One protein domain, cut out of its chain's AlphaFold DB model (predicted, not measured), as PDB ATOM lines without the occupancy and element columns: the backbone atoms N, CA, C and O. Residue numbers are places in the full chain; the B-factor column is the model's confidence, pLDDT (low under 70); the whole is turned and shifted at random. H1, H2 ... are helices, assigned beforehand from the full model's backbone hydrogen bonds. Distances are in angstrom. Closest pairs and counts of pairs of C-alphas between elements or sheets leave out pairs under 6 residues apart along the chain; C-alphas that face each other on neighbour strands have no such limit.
ATOM      1  N   PRO A  48      17.001 -30.939 -44.891       65.44
ATOM      2  CA  PRO A  48      16.899 -29.506 -45.158       65.44
ATOM      3  C   PRO A  48      18.226 -28.957 -45.698       65.44
ATOM      4  O   PRO A  48      19.282 -29.237 -45.135       65.44
ATOM      5  N   ALA A  49      18.188 -28.168 -46.780       62.94
ATOM      6  CA  ALA A  49      19.394 -27.674 -47.464       62.94
ATOM      7  C   ALA A  49      20.357 -26.923 -46.522       62.94
ATOM      8  O   ALA A  49      21.568 -27.118 -46.581       62.94
ATOM      9  N   ASP A  50      19.803 -26.167 -45.573       60.94
ATOM     10  CA  ASP A  50      20.570 -25.427 -44.565       60.94
ATOM     11  C   ASP A  50      21.460 -26.322 -43.686       60.94
ATOM     12  O   ASP A  50      22.449 -25.842 -43.145       60.94
ATOM     13  N   MET A  51      21.121 -27.607 -43.541       60.41
ATOM     14  CA  MET A  51      21.845 -28.575 -42.712       60.41
ATOM     15  C   MET A  51      23.010 -29.245 -43.464       60.41
ATOM     16  O   MET A  51      23.913 -29.788 -42.836       60.41
ATOM     17  N   LEU A  52      23.005 -29.211 -44.802       64.81
ATOM     18  CA  LEU A  52      24.091 -29.738 -45.638       64.81
ATOM     19  C   LEU A  52      25.132 -28.664 -45.990       64.81
ATOM     20  O   LEU A  52      26.298 -28.996 -46.194       64.81
ATOM     21  N   ASP A  53      24.714 -27.397 -46.057       63.94
ATOM     22  CA  ASP A  53      25.545 -26.290 -46.545       63.94
ATOM     23  C   ASP A  53      26.259 -25.496 -45.432       63.94
ATOM     24  O   ASP A  53      27.165 -24.713 -45.725       63.94
ATOM     25  N   LYS A  54      25.873 -25.671 -44.159       61.06
ATOM     26  CA  LYS A  54      26.401 -24.891 -43.025       61.06
ATOM     27  C   LYS A  54      27.102 -25.791 -42.010       61.06
ATOM     28  O   LYS A  54      26.520 -26.749 -41.516       61.06
ATOM     29  N   LEU A  55      28.366 -25.468 -41.725       56.50
ATOM     30  CA  LEU A  55      29.259 -26.268 -40.878       56.50
ATOM     31  C   LEU A  55      29.108 -25.946 -39.380       56.50
ATOM     32  O   LEU A  55      29.353 -26.814 -38.550       56.50
ATOM     33  N   GLU A  56      28.707 -24.718 -39.040       59.31
ATOM     34  CA  GLU A  56      28.624 -24.239 -37.657       59.31
ATOM     35  C   GLU A  56      27.188 -23.855 -37.282       59.31
ATOM     36  O   GLU A  56      26.464 -23.230 -38.061       59.31
ATOM     37  N   ALA A  57      26.767 -24.232 -36.068       57.69
ATOM     38  CA  ALA A  57      25.410 -23.997 -35.570       57.69
ATOM     39  C   ALA A  57      25.052 -22.496 -35.530       57.69
ATOM     40  O   ALA A  57      23.904 -22.122 -35.752       57.69
ATOM     41  N   GLU A  58      26.042 -21.630 -35.310       59.16
ATOM     42  CA  GLU A  58      25.878 -20.174 -35.202       59.16
ATOM     43  C   GLU A  58      25.464 -19.503 -36.526       59.16
ATOM     44  O   GLU A  58      24.842 -18.440 -36.509       59.16
ATOM     45  N   ASP A  59      25.711 -20.154 -37.667       58.34
ATOM     46  CA  ASP A  59      25.348 -19.651 -38.998       58.34
ATOM     47  C   ASP A  59      23.933 -20.073 -39.442       58.34
ATOM     48  O   ASP A  59      23.448 -19.700 -40.524       58.34
ATOM     49  N   ILE A  60      23.240 -20.872 -38.627       60.66
ATOM     50  CA  ILE A  60      21.954 -21.472 -38.968       60.66
ATOM     51  C   ILE A  60      20.800 -20.612 -38.449       60.66
ATOM     52  O   ILE A  60      20.572 -20.451 -37.258       60.66
ATOM     53  N   THR A  61      19.996 -20.107 -39.381       65.75
ATOM     54  CA  THR A  61      18.768 -19.349 -39.098       65.75
ATOM     55  C   THR A  61      17.553 -20.238 -38.827       65.75
ATOM     56  O   THR A  61      16.528 -19.748 -38.358       65.75
ATOM     57  N   ASN A  62      17.644 -21.530 -39.152       71.00
ATOM     58  CA  ASN A  62      16.581 -22.508 -38.961       71.00
ATOM     59  C   ASN A  62      16.758 -23.240 -37.618       71.00
ATOM     60  O   ASN A  62      17.741 -23.951 -37.419       71.00
ATOM     61  N   LEU A  63      15.790 -23.079 -36.715       73.69
ATOM     62  CA  LEU A  63      15.820 -23.664 -35.373       73.69
ATOM     63  C   LEU A  63      16.004 -25.192 -35.387       73.69
ATOM     64  O   LEU A  63      16.777 -25.711 -34.584       73.69
ATOM     65  N   ASP A  64      15.367 -25.895 -36.326       70.94
ATOM     66  CA  ASP A  64      15.439 -27.360 -36.415       70.94
ATOM     67  C   ASP A  64      16.848 -27.816 -36.817       70.94
ATOM     68  O   ASP A  64      17.410 -28.752 -36.247       70.94
ATOM     69  N   ALA A  65      17.475 -27.108 -37.761       71.88
ATOM     70  CA  ALA A  65      18.841 -27.400 -38.181       71.88
ATOM     71  C   ALA A  65      19.860 -27.057 -37.074       71.88
ATOM     72  O   ALA A  65      20.782 -27.838 -36.838       71.88
ATOM     73  N   PHE A  66      19.652 -25.965 -36.326       77.50
ATOM     74  CA  PHE A  66      20.469 -25.623 -35.153       77.50
ATOM     75  C   PHE A  66      20.403 -26.718 -34.082       77.50
ATOM     76  O   PHE A  66      21.436 -27.161 -33.575       77.50
ATOM     77  N   GLN A  67      19.190 -27.179 -33.758       78.12
ATOM     78  CA  GLN A  67      18.975 -28.229 -32.766       78.12
ATOM     79  C   GLN A  67      19.648 -29.535 -33.196       78.12
ATOM     80  O   GLN A  67      20.306 -30.182 -32.389       78.12
ATOM     81  N   THR A  68      19.564 -29.882 -34.478       77.94
ATOM     82  CA  THR A  68      20.176 -31.106 -35.011       77.94
ATOM     83  C   THR A  68      21.692 -31.100 -34.904       77.94
ATOM     84  O   THR A  68      22.273 -32.077 -34.435       77.94
ATOM     85  N   ILE A  69      22.336 -29.997 -35.296       78.31
ATOM     86  CA  ILE A  69      23.792 -29.871 -35.184       78.31
ATOM     87  C   ILE A  69      24.219 -29.836 -33.719       78.31
ATOM     88  O   ILE A  69      25.196 -30.483 -33.367       78.31
ATOM     89  N   SER A  70      23.464 -29.159 -32.851       79.94
ATOM     90  CA  SER A  70      23.767 -29.106 -31.413       79.94
ATOM     91  C   SER A  70      23.709 -30.490 -30.759       79.94
ATOM     92  O   SER A  70      24.588 -30.843 -29.977       79.94
ATOM     93  N   VAL A  71      22.700 -31.299 -31.095       79.38
ATOM     94  CA  VAL A  71      22.576 -32.674 -30.584       79.38
ATOM     95  C   VAL A  71      23.661 -33.583 -31.185       79.38
ATOM     96  O   VAL A  71      24.197 -34.434 -30.480       79.38
ATOM     97  N   MET A  72      24.043 -33.378 -32.453       81.75
ATOM     98  CA  MET A  72      25.171 -34.089 -33.068       81.75
ATOM     99  C   MET A  72      26.500 -33.752 -32.380       81.75
ATOM    100  O   MET A  72      27.274 -34.656 -32.077       81.75
ATOM    101  N   ASP A  73      26.760 -32.472 -32.117       80.75
ATOM    102  CA  ASP A  73      27.980 -32.018 -31.448       80.75
ATOM    103  C   ASP A  73      28.075 -32.583 -30.024       80.75
ATOM    104  O   ASP A  73      29.125 -33.084 -29.624       80.75
ATOM    105  N   LEU A  74      26.951 -32.632 -29.300       79.06
ATOM    106  CA  LEU A  74      26.866 -33.271 -27.985       79.06
ATOM    107  C   LEU A  74      27.152 -34.784 -28.047       79.06
ATOM    108  O   LEU A  74      27.835 -35.318 -27.176       79.06
ATOM    109  N   ALA A  75      26.667 -35.476 -29.082       80.06
ATOM    110  CA  ALA A  75      26.935 -36.901 -29.285       80.06
ATOM    111  C   ALA A  75      28.398 -37.186 -29.672       80.06
ATOM    112  O   ALA A  75      28.945 -38.224 -29.301       80.06
ATOM    113  N   MET A  76      29.041 -36.270 -30.404       77.94
ATOM    114  CA  MET A  76      30.429 -36.406 -30.860       77.94
ATOM    115  C   MET A  76      31.452 -35.998 -29.788       77.94
ATOM    116  O   MET A  76      32.524 -36.601 -29.704       77.94
ATOM    117  N   ASN A  77      31.128 -35.017 -28.942       71.69
ATOM    118  CA  ASN A  77      32.007 -34.488 -27.894       71.69
ATOM    119  C   ASN A  77      31.732 -35.139 -26.533       71.69
ATOM    120  O   ASN A  77      31.473 -34.463 -25.535       71.69
ATOM    121  N   MET A  78      31.805 -36.469 -26.480       62.47
ATOM    122  CA  MET A  78      31.552 -37.216 -25.250       62.47
ATOM    123  C   MET A  78      32.586 -36.861 -24.170       62.47
ATOM    124  O   MET A  78      33.785 -37.122 -24.321       62.47
ATOM    125  N   THR A  79      32.138 -36.284 -23.052       58.03
ATOM    126  CA  THR A  79      32.985 -36.164 -21.860       58.03
ATOM    127  C   THR A  79      33.004 -37.498 -21.115       58.03
ATOM    128  O   THR A  79      31.998 -38.191 -21.012       58.03
ATOM    129  N   LEU A  80      34.165 -37.873 -20.569       54.91
ATOM    130  CA  LEU A  80      34.443 -39.199 -19.987       54.91
ATOM    131  C   LEU A  80      33.511 -39.624 -18.823       54.91
ATOM    132  O   LEU A  80      33.636 -40.739 -18.319       54.91
ATOM    133  N   LEU A  81      32.648 -38.723 -18.345       55.19
ATOM    134  CA  LEU A  81      31.797 -38.894 -17.168       55.19
ATOM    135  C   LEU A  81      30.293 -38.782 -17.480       55.19
ATOM    136  O   LEU A  81      29.486 -39.109 -16.612       55.19
ATOM    137  N   GLU A  82      29.911 -38.332 -18.676       59.84
ATOM    138  CA  GLU A  82      28.506 -38.119 -19.039       59.84
ATOM    139  C   GLU A  82      27.909 -39.326 -19.770       59.84
ATOM    140  O   GLU A  82      28.597 -40.080 -20.462       59.84
ATOM    141  N   GLU A  83      26.603 -39.533 -19.577       60.50
ATOM    142  CA  GLU A  83      25.840 -40.465 -20.401       60.50
ATOM    143  C   GLU A  83      25.836 -39.944 -21.838       60.50
ATOM    144  O   GLU A  83      25.603 -38.767 -22.096       60.50
ATOM    145  N   SER A  84      26.151 -40.832 -22.771       68.12
ATOM    146  CA  SER A  84      26.265 -40.493 -24.178       68.12
ATOM    147  C   SER A  84      24.952 -39.986 -24.761       68.12
ATOM    148  O   SER A  84      23.933 -40.676 -24.715       68.12
ATOM    149  N   ALA A  85      25.007 -38.816 -25.399       77.56
ATOM    150  CA  ALA A  85      23.893 -38.244 -26.149       77.56
ATOM    151  C   ALA A  85      23.664 -38.929 -27.513       77.56
ATOM    152  O   ALA A  85      22.867 -38.452 -28.319       77.56
ATOM    153  N   VAL A  86      24.352 -40.044 -27.804       77.50
ATOM    154  CA  VAL A  86      24.182 -40.796 -29.059       77.50
ATOM    155  C   VAL A  86      22.752 -41.310 -29.207       77.50
ATOM    156  O   VAL A  86      22.188 -41.206 -30.294       77.50
ATOM    157  N   ASP A  87      22.142 -41.823 -28.135       78.56
ATOM    158  CA  ASP A  87      20.752 -42.287 -28.187       78.56
ATOM    159  C   ASP A  87      19.798 -41.123 -28.536       78.56
ATOM    160  O   ASP A  87      18.936 -41.272 -29.406       78.56
ATOM    161  N   ASP A  88      20.001 -39.943 -27.937       82.31
ATOM    162  CA  ASP A  88      19.199 -38.738 -28.201       82.31
ATOM    163  C   ASP A  88      19.384 -38.227 -29.637       82.31
ATOM    164  O   ASP A  88      18.411 -37.887 -30.317       82.31
ATOM    165  N   PHE A  89      20.623 -38.237 -30.136       83.50
ATOM    166  CA  PHE A  89      20.931 -37.892 -31.521       83.50
ATOM    167  C   PHE A  89      20.243 -38.823 -32.509       83.50
ATOM    168  O   PHE A  89      19.653 -38.363 -33.484       83.50
ATOM    169  N   VAL A  90      20.284 -40.129 -32.258       84.19
ATOM    170  CA  VAL A  90      19.668 -41.125 -33.136       84.19
ATOM    171  C   VAL A  90      18.151 -40.944 -33.175       84.19
ATOM    172  O   VAL A  90      17.568 -40.979 -34.259       84.19
ATOM    173  N   VAL A  91      17.505 -40.711 -32.028       84.69
ATOM    174  CA  VAL A  91      16.061 -40.430 -31.975       84.69
ATOM    175  C   VAL A  91      15.718 -39.185 -32.793       84.69
ATOM    176  O   VAL A  91      14.829 -39.242 -33.644       84.69
ATOM    177  N   HIS A  92      16.454 -38.091 -32.586       83.31
ATOM    178  CA  HIS A  92      16.259 -36.829 -33.306       83.31
ATOM    179  C   HIS A  92      16.498 -36.979 -34.818       83.31
ATOM    180  O   HIS A  92      15.742 -36.457 -35.636       83.31
ATOM    181  N   LEU A  93      17.503 -37.767 -35.206       84.31
ATOM    182  CA  LEU A  93      17.816 -38.061 -36.603       84.31
ATOM    183  C   LEU A  93      16.674 -38.808 -37.302       84.31
ATOM    184  O   LEU A  93      16.294 -38.445 -38.413       84.31
ATOM    185  N   PHE A  94      16.116 -39.847 -36.677       83.06
ATOM    186  CA  PHE A  94      15.011 -40.600 -37.278       83.06
ATOM    187  C   PHE A  94      13.739 -39.764 -37.435       83.06
ATOM    188  O   PHE A  94      13.000 -39.982 -38.400       83.06
ATOM    189  N   ASP A  95      13.506 -38.818 -36.524       81.62
ATOM    190  CA  ASP A  95      12.377 -37.893 -36.599       81.62
ATOM    191  C   ASP A  95      12.505 -36.951 -37.805       81.62
ATOM    192  O   ASP A  95      11.611 -36.885 -38.648       81.62
ATOM    193  N   ILE A  96      13.672 -36.321 -37.981       78.88
ATOM    194  CA  ILE A  96      13.930 -35.405 -39.110       78.88
ATOM    195  C   ILE A  96      13.890 -36.118 -40.456       78.88
ATOM    196  O   ILE A  96      13.414 -35.570 -41.449       78.88
ATOM    197  N   LEU A  97      14.393 -37.350 -40.501       78.69
ATOM    198  CA  LEU A  97      14.382 -38.153 -41.718       78.69
ATOM    199  C   LEU A  97      12.982 -38.687 -42.069       78.69
ATOM    200  O   LEU A  97      12.814 -39.254 -43.151       78.69
ATOM    201  N   GLY A  98      11.986 -38.506 -41.194       77.00
ATOM    202  CA  GLY A  98      10.607 -38.929 -41.428       77.00
ATOM    203  C   GLY A  98      10.435 -40.448 -41.435       77.00
ATOM    204  O   GLY A  98       9.597 -40.975 -42.167       77.00
TER     205      GLY A  98
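AT A GLANCE: This is residues 48 to 98 of the 183 residues of an uncharacterized protein of Laccaria amethystina LaAM-08-1 (UniProt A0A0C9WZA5). The domain is a helical hairpin, H2 and H3 side by side and running opposite ways, with the loop of residues 77 to 85 at one end and the short H1 near the first part of H2. The two hairpin helices make a narrow V, closest near that loop. The printed part has 51 residues with three named helices, H1, H2 and H3 in this order along the chain, and no named strand; the class is all helix. It is only just compact, close to loose, with a radius of gyration of the C-alphas of 11.4 A, and the C-alphas span 33 by 25 by 14 A along their three main axes.

HOW THE PARTS SIT: H1, residues 49 to 53, only just touches H2, residues 63 to 76, with 3 pairs of C-alphas within 8 A. Their closest C-alphas are those of Met 51 and Ala 65, 5.6 A apart, and H2 touches H1 with residues 65 to 69 alone. H2 touches H3, residues 86 to 96, with 10 pairs of C-alphas within 8 A. The closest C-alphas of these two helices are those of Ala 75 and Val 86, 4.8 A apart. H2 and H3 are a hairpin: they run opposite ways at a shallow tilt of 27 degrees, with their centres 9.8 A apart. H1 and H3 are apart. In H1, H2 and H3, every O i to N i+4 pair is within hydrogen-bond range.

IN THESE COORDINATES: H1 begins at C-alpha 49, at (19.394, -27.674, -47.464), and has five residues, 6.4 A from first to last C-alpha. Residues 54 to 62 follow, with a short helical run at residues 57 to 59. H2 is the longest helix, with 14 residues; it begins at C-alpha 63, at (15.820, -23.664, -35.373), and is 19.9 A from first to last C-alpha. After residues 77 to 85 comes H3, with 11 residues and 15.3 A from first to last C-alpha. It ends at C-alpha 96, at (13.930, -35.405, -39.110), and residues 97 and 98 follow.

THE WHOLE: The two C-alphas farthest apart in the domain are those of Ala 49 and Leu 81, at 34.6 A. The first and last printed C-alphas, those of Pro 48 and Gly 98, are 11.9 A apart. The printed part has no cut. The links H1 to H2 and H2 to H3 are both short but not tight, with 9 residues each. The mean pLDDT of the printed part is 71.4, and 21 residues are under 70: residues 48 to 61 and residues 78 to 84. The mean pLDDT is 63 in H1, 78 in H2 and 82 in H3.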